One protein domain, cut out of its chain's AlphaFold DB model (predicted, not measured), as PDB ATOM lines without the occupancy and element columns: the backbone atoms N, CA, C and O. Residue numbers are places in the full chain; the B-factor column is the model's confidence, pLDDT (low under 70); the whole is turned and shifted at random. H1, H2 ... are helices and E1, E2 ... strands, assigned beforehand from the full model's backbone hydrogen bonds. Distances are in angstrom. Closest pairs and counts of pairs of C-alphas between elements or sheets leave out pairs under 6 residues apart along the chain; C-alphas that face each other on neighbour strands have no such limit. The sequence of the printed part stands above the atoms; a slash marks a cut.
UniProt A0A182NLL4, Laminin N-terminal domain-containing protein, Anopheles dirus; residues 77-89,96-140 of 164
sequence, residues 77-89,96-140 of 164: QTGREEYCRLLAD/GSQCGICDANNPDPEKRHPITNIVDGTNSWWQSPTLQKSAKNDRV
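What this domain is: This is residues 77 to 89 and 96 to 140 of the 164 residues of the protein "Laminin N-terminal domain-containing protein" of Anopheles dirus (UniProt A0A182NLL4). What stands out? There is little regular structure: a ribbon of antiparallel strands E1 and E2, and short helices H1 and H2 on long loops. What size? Of 58 printed residues, 18 are in named elements, mixed in class. The whole is only just compact, close to loose: radius of gyration of the C-alphas 12.1 A, spans 29 by 27 by 23 A.

Where its parts are: Which strands? E1 is residues 81 to 85, from C-alpha 81 at (-13.095, -30.761, 12.940); E2 is residues 98 to 102. Which helices? H1 is residues 115 to 118; H2 is residues 135 to 138, ending at C-alpha 138, (-15.557, -42.427, 23.939).

How they stand to each other: What pairs? E1 and E2 are antiparallel, N 83 and O 100 within hydrogen-bond range at 3.0 A. What stands apart? H1 and H2 are apart; their link is long.

The domain as a whole: What is cut? Residues 90 to 95 are cut out; C-alphas 89 and 96 are 11.1 A apart. Low confidence? Residues 87 to 89 and 96 to 97 have pLDDT under 70.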
ATOM      1  N   GLN A  77     -15.614 -27.254  18.902       94.69
ATOM      2  CA  GLN A  77     -15.379 -26.326  20.028       94.69
ATOM      3  C   GLN A  77     -13.932 -25.808  20.104       94.69
ATOM      4  O   GLN A  77     -13.691 -24.711  20.593       94.69
ATOM      5  N   THR A  78     -12.966 -26.596  19.619       92.38
ATOM      6  CA  THR A  78     -11.531 -26.244  19.599       92.38
ATOM      7  C   THR A  78     -11.040 -25.878  18.195       92.38
ATOM      8  O   THR A  78      -9.850 -25.985  17.900       92.38
ATOM      9  N   GLY A  79     -11.960 -25.460  17.322       93.00
ATOM     10  CA  GLY A  79     -11.712 -25.168  15.912       93.00
ATOM     11  C   GLY A  79     -12.171 -26.292  14.986       93.00
ATOM     12  O   GLY A  79     -12.780 -27.264  15.423       93.00
ATOM     13  N   ARG A  80     -11.861 -26.144  13.695       94.19
ATOM     14  CA  ARG A  80     -12.312 -27.025  12.610       94.19
ATOM     15  C   ARG A  80     -12.051 -28.510  12.884       94.19
ATOM     16  O   ARG A  80     -10.914 -28.922  13.112       94.19
ATOM     17  N   GLU A  81     -13.101 -29.312  12.766       92.75
ATOM     18  CA  GLU A  81     -13.095 -30.761  12.940       92.75
ATOM     19  C   GLU A  81     -13.740 -31.449  11.728       92.75
ATOM     20  O   GLU A  81     -14.765 -31.002  11.224       92.75
ATOM     21  N   GLU A  82     -13.139 -32.531  11.235       91.69
ATOM     22  CA  GLU A  82     -13.718 -33.361  10.174       91.69
ATOM     23  C   GLU A  82     -14.457 -34.549  10.796       91.69
ATOM     24  O   GLU A  82     -13.966 -35.157  11.746       91.69
ATOM     25  N   TYR A  83     -15.625 -34.894  10.259       89.50
ATOM     26  CA  TYR A  83     -16.360 -36.104  10.625       89.50
ATOM     27  C   TYR A  83     -16.769 -36.851   9.362       89.50
ATOM     28  O   TYR A  83     -17.010 -36.230   8.335       89.50
ATOM     29  N   CYS A  84     -16.906 -38.174   9.433       86.88
ATOM     30  CA  CYS A  84     -17.292 -38.995   8.290       86.88
ATOM     31  C   CYS A  84     -18.489 -39.879   8.626       86.88
ATOM     32  O   CYS A  84     -18.486 -40.585   9.636       86.88
ATOM     33  N   ARG A  85     -19.509 -39.864   7.763       79.62
ATOM     34  CA  ARG A  85     -20.652 -40.774   7.857       79.62
ATOM     35  C   ARG A  85     -20.345 -42.057   7.087       79.62
ATOM     36  O   ARG A  85     -19.996 -42.011   5.908       79.62
ATOM     37  N   LEU A  86     -20.488 -43.197   7.758       71.31
ATOM     38  CA  LEU A  86     -20.503 -44.500   7.099       71.31
ATOM     39  C   LEU A  86     -21.892 -44.701   6.485       71.31
ATOM     40  O   LEU A  86     -22.895 -44.627   7.196       71.31
ATOM     41  N   LEU A  87     -21.951 -44.906   5.171       66.19
ATOM     42  CA  LEU A  87     -23.177 -45.290   4.476       66.19
ATOM     43  C   LEU A  87     -23.350 -46.814   4.618       66.19
ATOM     44  O   LEU A  87     -22.374 -47.564   4.602       66.19
ATOM     45  N   ALA A  88     -24.581 -47.254   4.881       58.97
ATOM     46  CA  ALA A  88     -24.900 -48.633   5.267       58.97
ATOM     47  C   ALA A  88     -24.932 -49.627   4.088       58.97
ATOM     48  O   ALA A  88     -25.219 -50.809   4.273       58.97
ATOM     49  N   ASP A  89     -24.632 -49.185   2.872       54.31
ATOM     50  CA  ASP A  89     -24.543 -50.010   1.674       54.31
ATOM     51  C   ASP A  89     -23.182 -50.717   1.608       54.31
ATOM     52  O   ASP A  89     -22.241 -50.311   0.929       54.31
ATOM     53  N   GLY A  96     -17.009 -43.029  -1.073       48.88
ATOM     54  CA  GLY A  96     -17.467 -41.788  -0.470       48.88
ATOM     55  C   GLY A  96     -17.990 -42.005   0.935       48.88
ATOM     56  O   GLY A  96     -19.196 -41.985   1.141       48.88
ATOM     57  N   SER A  97     -17.105 -42.154   1.925       58.81
ATOM     58  CA  SER A  97     -17.476 -41.646   3.244       58.81
ATOM     59  C   SER A  97     -17.896 -40.194   3.026       58.81
ATOM     60  O   SER A  97     -17.084 -39.393   2.560       58.81
ATOM     61  N   GLN A  98     -19.170 -39.871   3.255       73.69
ATOM     62  CA  GLN A  98     -19.611 -38.481   3.201       73.69
ATOM     63  C   GLN A  98     -19.008 -37.806   4.426       73.69
ATOM     64  O   GLN A  98     -19.543 -37.898   5.535       73.69
ATOM     65  N   CYS A  99     -17.817 -37.246   4.228       86.88
ATOM     66  CA  CYS A  99     -17.121 -36.483   5.237       86.88
ATOM     67  C   CYS A  99     -17.582 -35.031   5.166       86.88
ATOM     68  O   CYS A  99     -17.740 -34.463   4.085       86.88
ATOM     69  N   GLY A 100     -17.847 -34.465   6.332       89.50
ATOM     70  CA  GLY A 100     -18.248 -33.086   6.525       89.50
ATOM     71  C   GLY A 100     -17.288 -32.385   7.472       89.50
ATOM     72  O   GLY A 100     -16.395 -32.991   8.065       89.50
ATOM     73  N   ILE A 101     -17.491 -31.081   7.612       91.81
ATOM     74  CA  ILE A 101     -16.735 -30.244   8.535       91.81
ATOM     75  C   ILE A 101     -17.683 -29.739   9.611       91.81
ATOM     76  O   ILE A 101     -18.717 -29.162   9.290       91.81
ATOM     77  N   CYS A 102     -17.283 -29.914  10.865       94.31
ATOM     78  CA  CYS A 102     -17.886 -29.276  12.016       94.31
ATOM     79  C   CYS A 102     -16.944 -28.205  12.570       94.31
ATOM     80  O   CYS A 102     -15.777 -28.467  12.865       94.31
ATOM     81  N   ASP A 103     -17.445 -26.991  12.725       96.88
ATOM     82  CA  ASP A 103     -16.705 -25.876  13.299       96.88
ATOM     83  C   ASP A 103     -17.689 -24.945  14.002       96.88
ATOM     84  O   ASP A 103     -18.530 -24.321  13.360       96.88
ATOM     85  N   ALA A 104     -17.588 -24.855  15.331       96.38
ATOM     86  CA  ALA A 104     -18.537 -24.104  16.146       96.38
ATOM     87  C   ALA A 104     -18.513 -22.594  15.849       96.38
ATOM     88  O   ALA A 104     -19.526 -21.922  16.041       96.38
ATOM     89  N   ASN A 105     -17.387 -22.079  15.344       96.31
ATOM     90  CA  ASN A 105     -17.201 -20.666  15.016       96.31
ATOM     91  C   ASN A 105     -17.313 -20.393  13.508       96.31
ATOM     92  O   ASN A 105     -17.025 -19.281  13.061       96.31
ATOM     93  N   ASN A 106     -17.714 -21.386  12.706       96.56
ATOM     94  CA  ASN A 106     -17.847 -21.194  11.269       96.56
ATOM     95  C   ASN A 106     -18.944 -20.169  10.968       96.56
ATOM     96  O   ASN A 106     -19.993 -20.246  11.601       96.56
ATOM     97  N   PRO A 107     -18.783 -19.256   9.996       95.31
ATOM     98  CA  PRO A 107     -19.873 -18.375   9.576       95.31
ATOM     99  C   PRO A 107     -21.064 -19.151   8.994       95.31
ATOM    100  O   PRO A 107     -22.208 -18.744   9.193       95.31
ATOM    101  N   ASP A 108     -20.802 -20.286   8.343       95.12
ATOM    102  CA  ASP A 108     -21.808 -21.166   7.752       95.12
ATOM    103  C   ASP A 108     -22.555 -21.978   8.835       95.12
ATOM    104  O   ASP A 108     -21.926 -22.803   9.508       95.12
ATOM    105  N   PRO A 109     -23.877 -21.779   9.019       92.31
ATOM    106  CA  PRO A 109     -24.675 -22.540   9.977       92.31
ATOM    107  C   PRO A 109     -24.681 -24.048   9.723       92.31
ATOM    108  O   PRO A 109     -24.739 -24.805  10.687       92.31
ATOM    109  N   GLU A 110     -24.550 -24.492   8.470       91.00
ATOM    110  CA  GLU A 110     -24.587 -25.920   8.113       91.00
ATOM    111  C   GLU A 110     -23.358 -26.686   8.621       91.00
ATOM    112  O   GLU A 110     -23.366 -27.913   8.695       91.00
ATOM    113  N   LYS A 111     -22.295 -25.965   9.002       94.25
ATOM    114  CA  LYS A 111     -21.094 -26.529   9.638       94.25
ATOM    115  C   LYS A 111     -21.136 -26.443  11.167       94.25
ATOM    116  O   LYS A 111     -20.167 -26.829  11.824       94.25
ATOM    117  N   ARG A 112     -22.219 -25.915  11.747       96.19
ATOM    118  CA  ARG A 112     -22.406 -25.770  13.197       96.19
ATOM    119  C   ARG A 112     -23.447 -26.769  13.689       96.19
ATOM    120  O   ARG A 112     -24.580 -26.791  13.224       96.19
ATOM    121  N   HIS A 113     -23.083 -27.549  14.704       96.38
ATOM    122  CA  HIS A 113     -23.964 -28.575  15.276       96.38
ATOM    123  C   HIS A 113     -24.074 -28.459  16.807       96.38
ATOM    124  O   HIS A 113     -23.689 -29.387  17.527       96.38
ATOM    125  N   PRO A 114     -24.535 -27.307  17.341       97.50
ATOM    126  CA  PRO A 114     -24.637 -27.080  18.780       97.50
ATOM    127  C   PRO A 114     -25.693 -27.971  19.442       97.50
ATOM    128  O   PRO A 114     -26.611 -28.474  18.798       97.50
ATOM    129  N   ILE A 115     -25.591 -28.132  20.767       96.38
ATOM    130  CA  ILE A 115     -26.504 -28.980  21.554       96.38
ATOM    131  C   ILE A 115     -27.966 -28.518  21.492       96.38
ATOM    132  O   ILE A 115     -28.887 -29.323  21.613       96.38
ATOM    133  N   THR A 116     -28.182 -27.228  21.240       94.88
ATOM    134  CA  THR A 116     -29.504 -26.612  21.100       94.88
ATOM    135  C   THR A 116     -30.296 -27.158  19.915       94.88
ATOM    136  O   THR A 116     -31.518 -27.176  19.993       94.88
ATOM    137  N   ASN A 117     -29.631 -27.684  18.879       93.94
ATOM    138  CA  ASN A 117     -30.297 -28.272  17.710       93.94
ATOM    139  C   ASN A 117     -31.197 -29.467  18.073       93.94
ATOM    140  O   ASN A 117     -32.088 -29.826  17.321       93.94
ATOM    141  N   ILE A 118     -30.982 -30.108  19.229       92.25
ATOM    142  CA  ILE A 118     -31.835 -31.214  19.694       92.25
ATOM    143  C   ILE A 118     -33.230 -30.721  20.112       92.25
ATOM    144  O   ILE A 118     -34.202 -31.473  20.034       92.25
ATOM    145  N   VAL A 119     -33.329 -29.483  20.602       90.81
ATOM    146  CA  VAL A 119     -34.535 -28.943  21.254       90.81
ATOM    147  C   VAL A 119     -35.131 -27.743  20.517       90.81
ATOM    148  O   VAL A 119     -36.114 -27.177  20.985       90.81
ATOM    149  N   ASP A 120     -34.571 -27.358  19.370       87.62
ATOM    150  CA  ASP A 120     -35.019 -26.191  18.597       87.62
ATOM    151  C   ASP A 120     -36.262 -26.460  17.725       87.62
ATOM    152  O   ASP A 120     -36.844 -25.529  17.170       87.62
ATOM    153  N   GLY A 121     -36.694 -27.721  17.625       84.56
ATOM    154  CA  GLY A 121     -37.850 -28.134  16.826       84.56
ATOM    155  C   GLY A 121     -37.596 -28.179  15.315       84.56
ATOM    156  O   GLY A 121     -38.545 -28.370  14.552       84.56
ATOM    157  N   THR A 122     -36.348 -28.013  14.874       87.19
ATOM    158  CA  THR A 122     -35.934 -28.113  13.470       87.19
ATOM    159  C   THR A 122     -35.415 -29.520  13.133       87.19
ATOM    160  O   THR A 122     -35.355 -30.404  13.984       87.19
ATOM    161  N   ASN A 123     -35.039 -29.749  11.869       87.94
ATOM    162  CA  ASN A 123     -34.374 -30.987  11.429       87.94
ATOM    163  C   ASN A 123     -32.841 -30.933  11.581       87.94
ATOM    164  O   ASN A 123     -32.138 -31.832  11.111       87.94
ATOM    165  N   SER A 124     -32.316 -29.870  12.194       89.56
ATOM    166  CA  SER A 124     -30.902 -29.743  12.533       89.56
ATOM    167  C   SER A 124     -30.503 -30.795  13.573       89.56
ATOM    168  O   SER A 124     -31.329 -31.302  14.327       89.56
ATOM    169  N   TRP A 125     -29.215 -31.134  13.643       94.25
ATOM    170  CA  TRP A 125     -28.705 -32.097  14.622       94.25
ATOM    171  C   TRP A 125     -27.552 -31.515  15.435       94.25
ATOM    172  O   TRP A 125     -26.833 -30.621  14.985       94.25
ATOM    173  N   TRP A 126     -27.373 -32.044  16.641       97.06
ATOM    174  CA  TRP A 126     -26.147 -31.886  17.418       97.06
ATOM    175  C   TRP A 126     -25.153 -32.992  17.055       97.06
ATOM    176  O   TRP A 126     -25.556 -34.123  16.775       97.06
ATOM    177  N   GLN A 127     -23.858 -32.685  17.125       95.50
ATOM    178  CA  GLN A 127     -22.794 -33.630  16.803       95.50
ATOM    179  C   GLN A 127     -21.720 -33.663  17.902       95.50
ATOM    180  O   GLN A 127     -21.164 -32.636  18.300       95.50
ATOM    181  N   SER A 128     -21.389 -34.870  18.371       95.62
ATOM    182  CA  SER A 128     -20.266 -35.088  19.287       95.62
ATOM    183  C   SER A 128     -18.924 -34.921  18.573       95.62
ATOM    184  O   SER A 128     -18.846 -35.135  17.358       95.62
ATOM    185  N   PRO A 129     -17.832 -34.646  19.307       95.00
ATOM    186  CA  PRO A 129     -16.498 -34.793  18.747       95.00
ATOM    187  C   PRO A 129     -16.239 -36.226  18.274       95.00
ATOM    188  O   PRO A 129     -16.831 -37.196  18.758       95.00
ATOM    189  N   THR A 130     -15.315 -36.358  17.339       88.75
ATOM    190  CA  THR A 130     -14.837 -37.626  16.804       88.75
ATOM    191  C   THR A 130     -13.890 -38.328  17.778       88.75
ATOM    192  O   THR A 130     -13.165 -37.700  18.556       88.75
ATOM    193  N   LEU A 131     -13.826 -39.659  17.686       89.00
ATOM    194  CA  LEU A 131     -12.830 -40.459  18.411       89.00
ATOM    195  C   LEU A 131     -11.399 -40.177  17.929       89.00
ATOM    196  O   LEU A 131     -10.456 -40.297  18.706       89.00
ATOM    197  N   GLN A 132     -11.233 -39.749  16.671       86.88
ATOM    198  CA  GLN A 132      -9.939 -39.327  16.129       86.88
ATOM    199  C   GLN A 132      -9.384 -38.104  16.872       86.88
ATOM    200  O   GLN A 132      -8.171 -37.988  17.039       86.88
ATOM    201  N   LYS A 133     -10.256 -37.200  17.341       83.50
ATOM    202  CA  LYS A 133      -9.843 -36.000  18.074       83.50
ATOM    203  C   LYS A 133      -9.309 -36.317  19.475       83.50
ATOM    204  O   LYS A 133      -8.368 -35.666  19.923       83.50
ATOM    205  N   SER A 134      -9.906 -37.278  20.183       84.56
ATOM    206  CA  SER A 134      -9.434 -37.724  21.498       84.56
ATOM    207  C   SER A 134     -10.071 -39.048  21.908       84.56
ATOM    208  O   SER A 134     -11.277 -39.232  21.754       84.56
ATOM    209  N   ALA A 135      -9.293 -39.914  22.561       87.31
ATOM    210  CA  ALA A 135      -9.811 -41.130  23.185       87.31
ATOM    211  C   ALA A 135     -10.854 -40.844  24.282       87.31
ATOM    212  O   ALA A 135     -11.734 -41.662  24.498       87.31
ATOM    213  N   LYS A 136     -10.805 -39.666  24.925       87.75
ATOM    214  CA  LYS A 136     -11.779 -39.244  25.954       87.75
ATOM    215  C   LYS A 136     -13.186 -38.988  25.398       87.75
ATOM    216  O   LYS A 136     -14.127 -38.826  26.168       87.75
ATOM    217  N   ASN A 137     -13.322 -38.906  24.073       87.06
ATOM    218  CA  ASN A 137     -14.607 -38.722  23.400       87.06
ATOM    219  C   ASN A 137     -15.377 -40.048  23.255       87.06
ATOM    220  O   ASN A 137     -16.441 -40.071  22.642       87.06
ATOM    221  N   ASP A 138     -14.859 -41.145  23.815       88.81
ATOM    222  CA  ASP A 138     -15.557 -42.427  23.939       88.81
ATOM    223  C   ASP A 138     -16.784 -42.356  24.863       88.81
ATOM    224  O   ASP A 138     -17.682 -43.198  24.768       88.81
ATOM    225  N   ARG A 139     -16.864 -41.323  25.715       91.38
ATOM    226  CA  ARG A 139     -17.998 -41.068  26.600       91.38
ATOM    227  C   ARG A 139     -18.511 -39.633  26.491       91.38
ATOM    228  O   ARG A 139     -17.882 -38.674  26.939       91.38
ATOM    229  N   VAL A 140     -19.739 -39.503  25.996       92.25
ATOM    230  CA  VAL A 140     -20.463 -38.228  25.890       92.25
ATOM    231  C   VAL A 140     -21.717 -38.279  26.757       92.25
ATOM    232  O   VAL A 140     -22.427 -39.282  26.774       92.25
TER     233      VAL A 140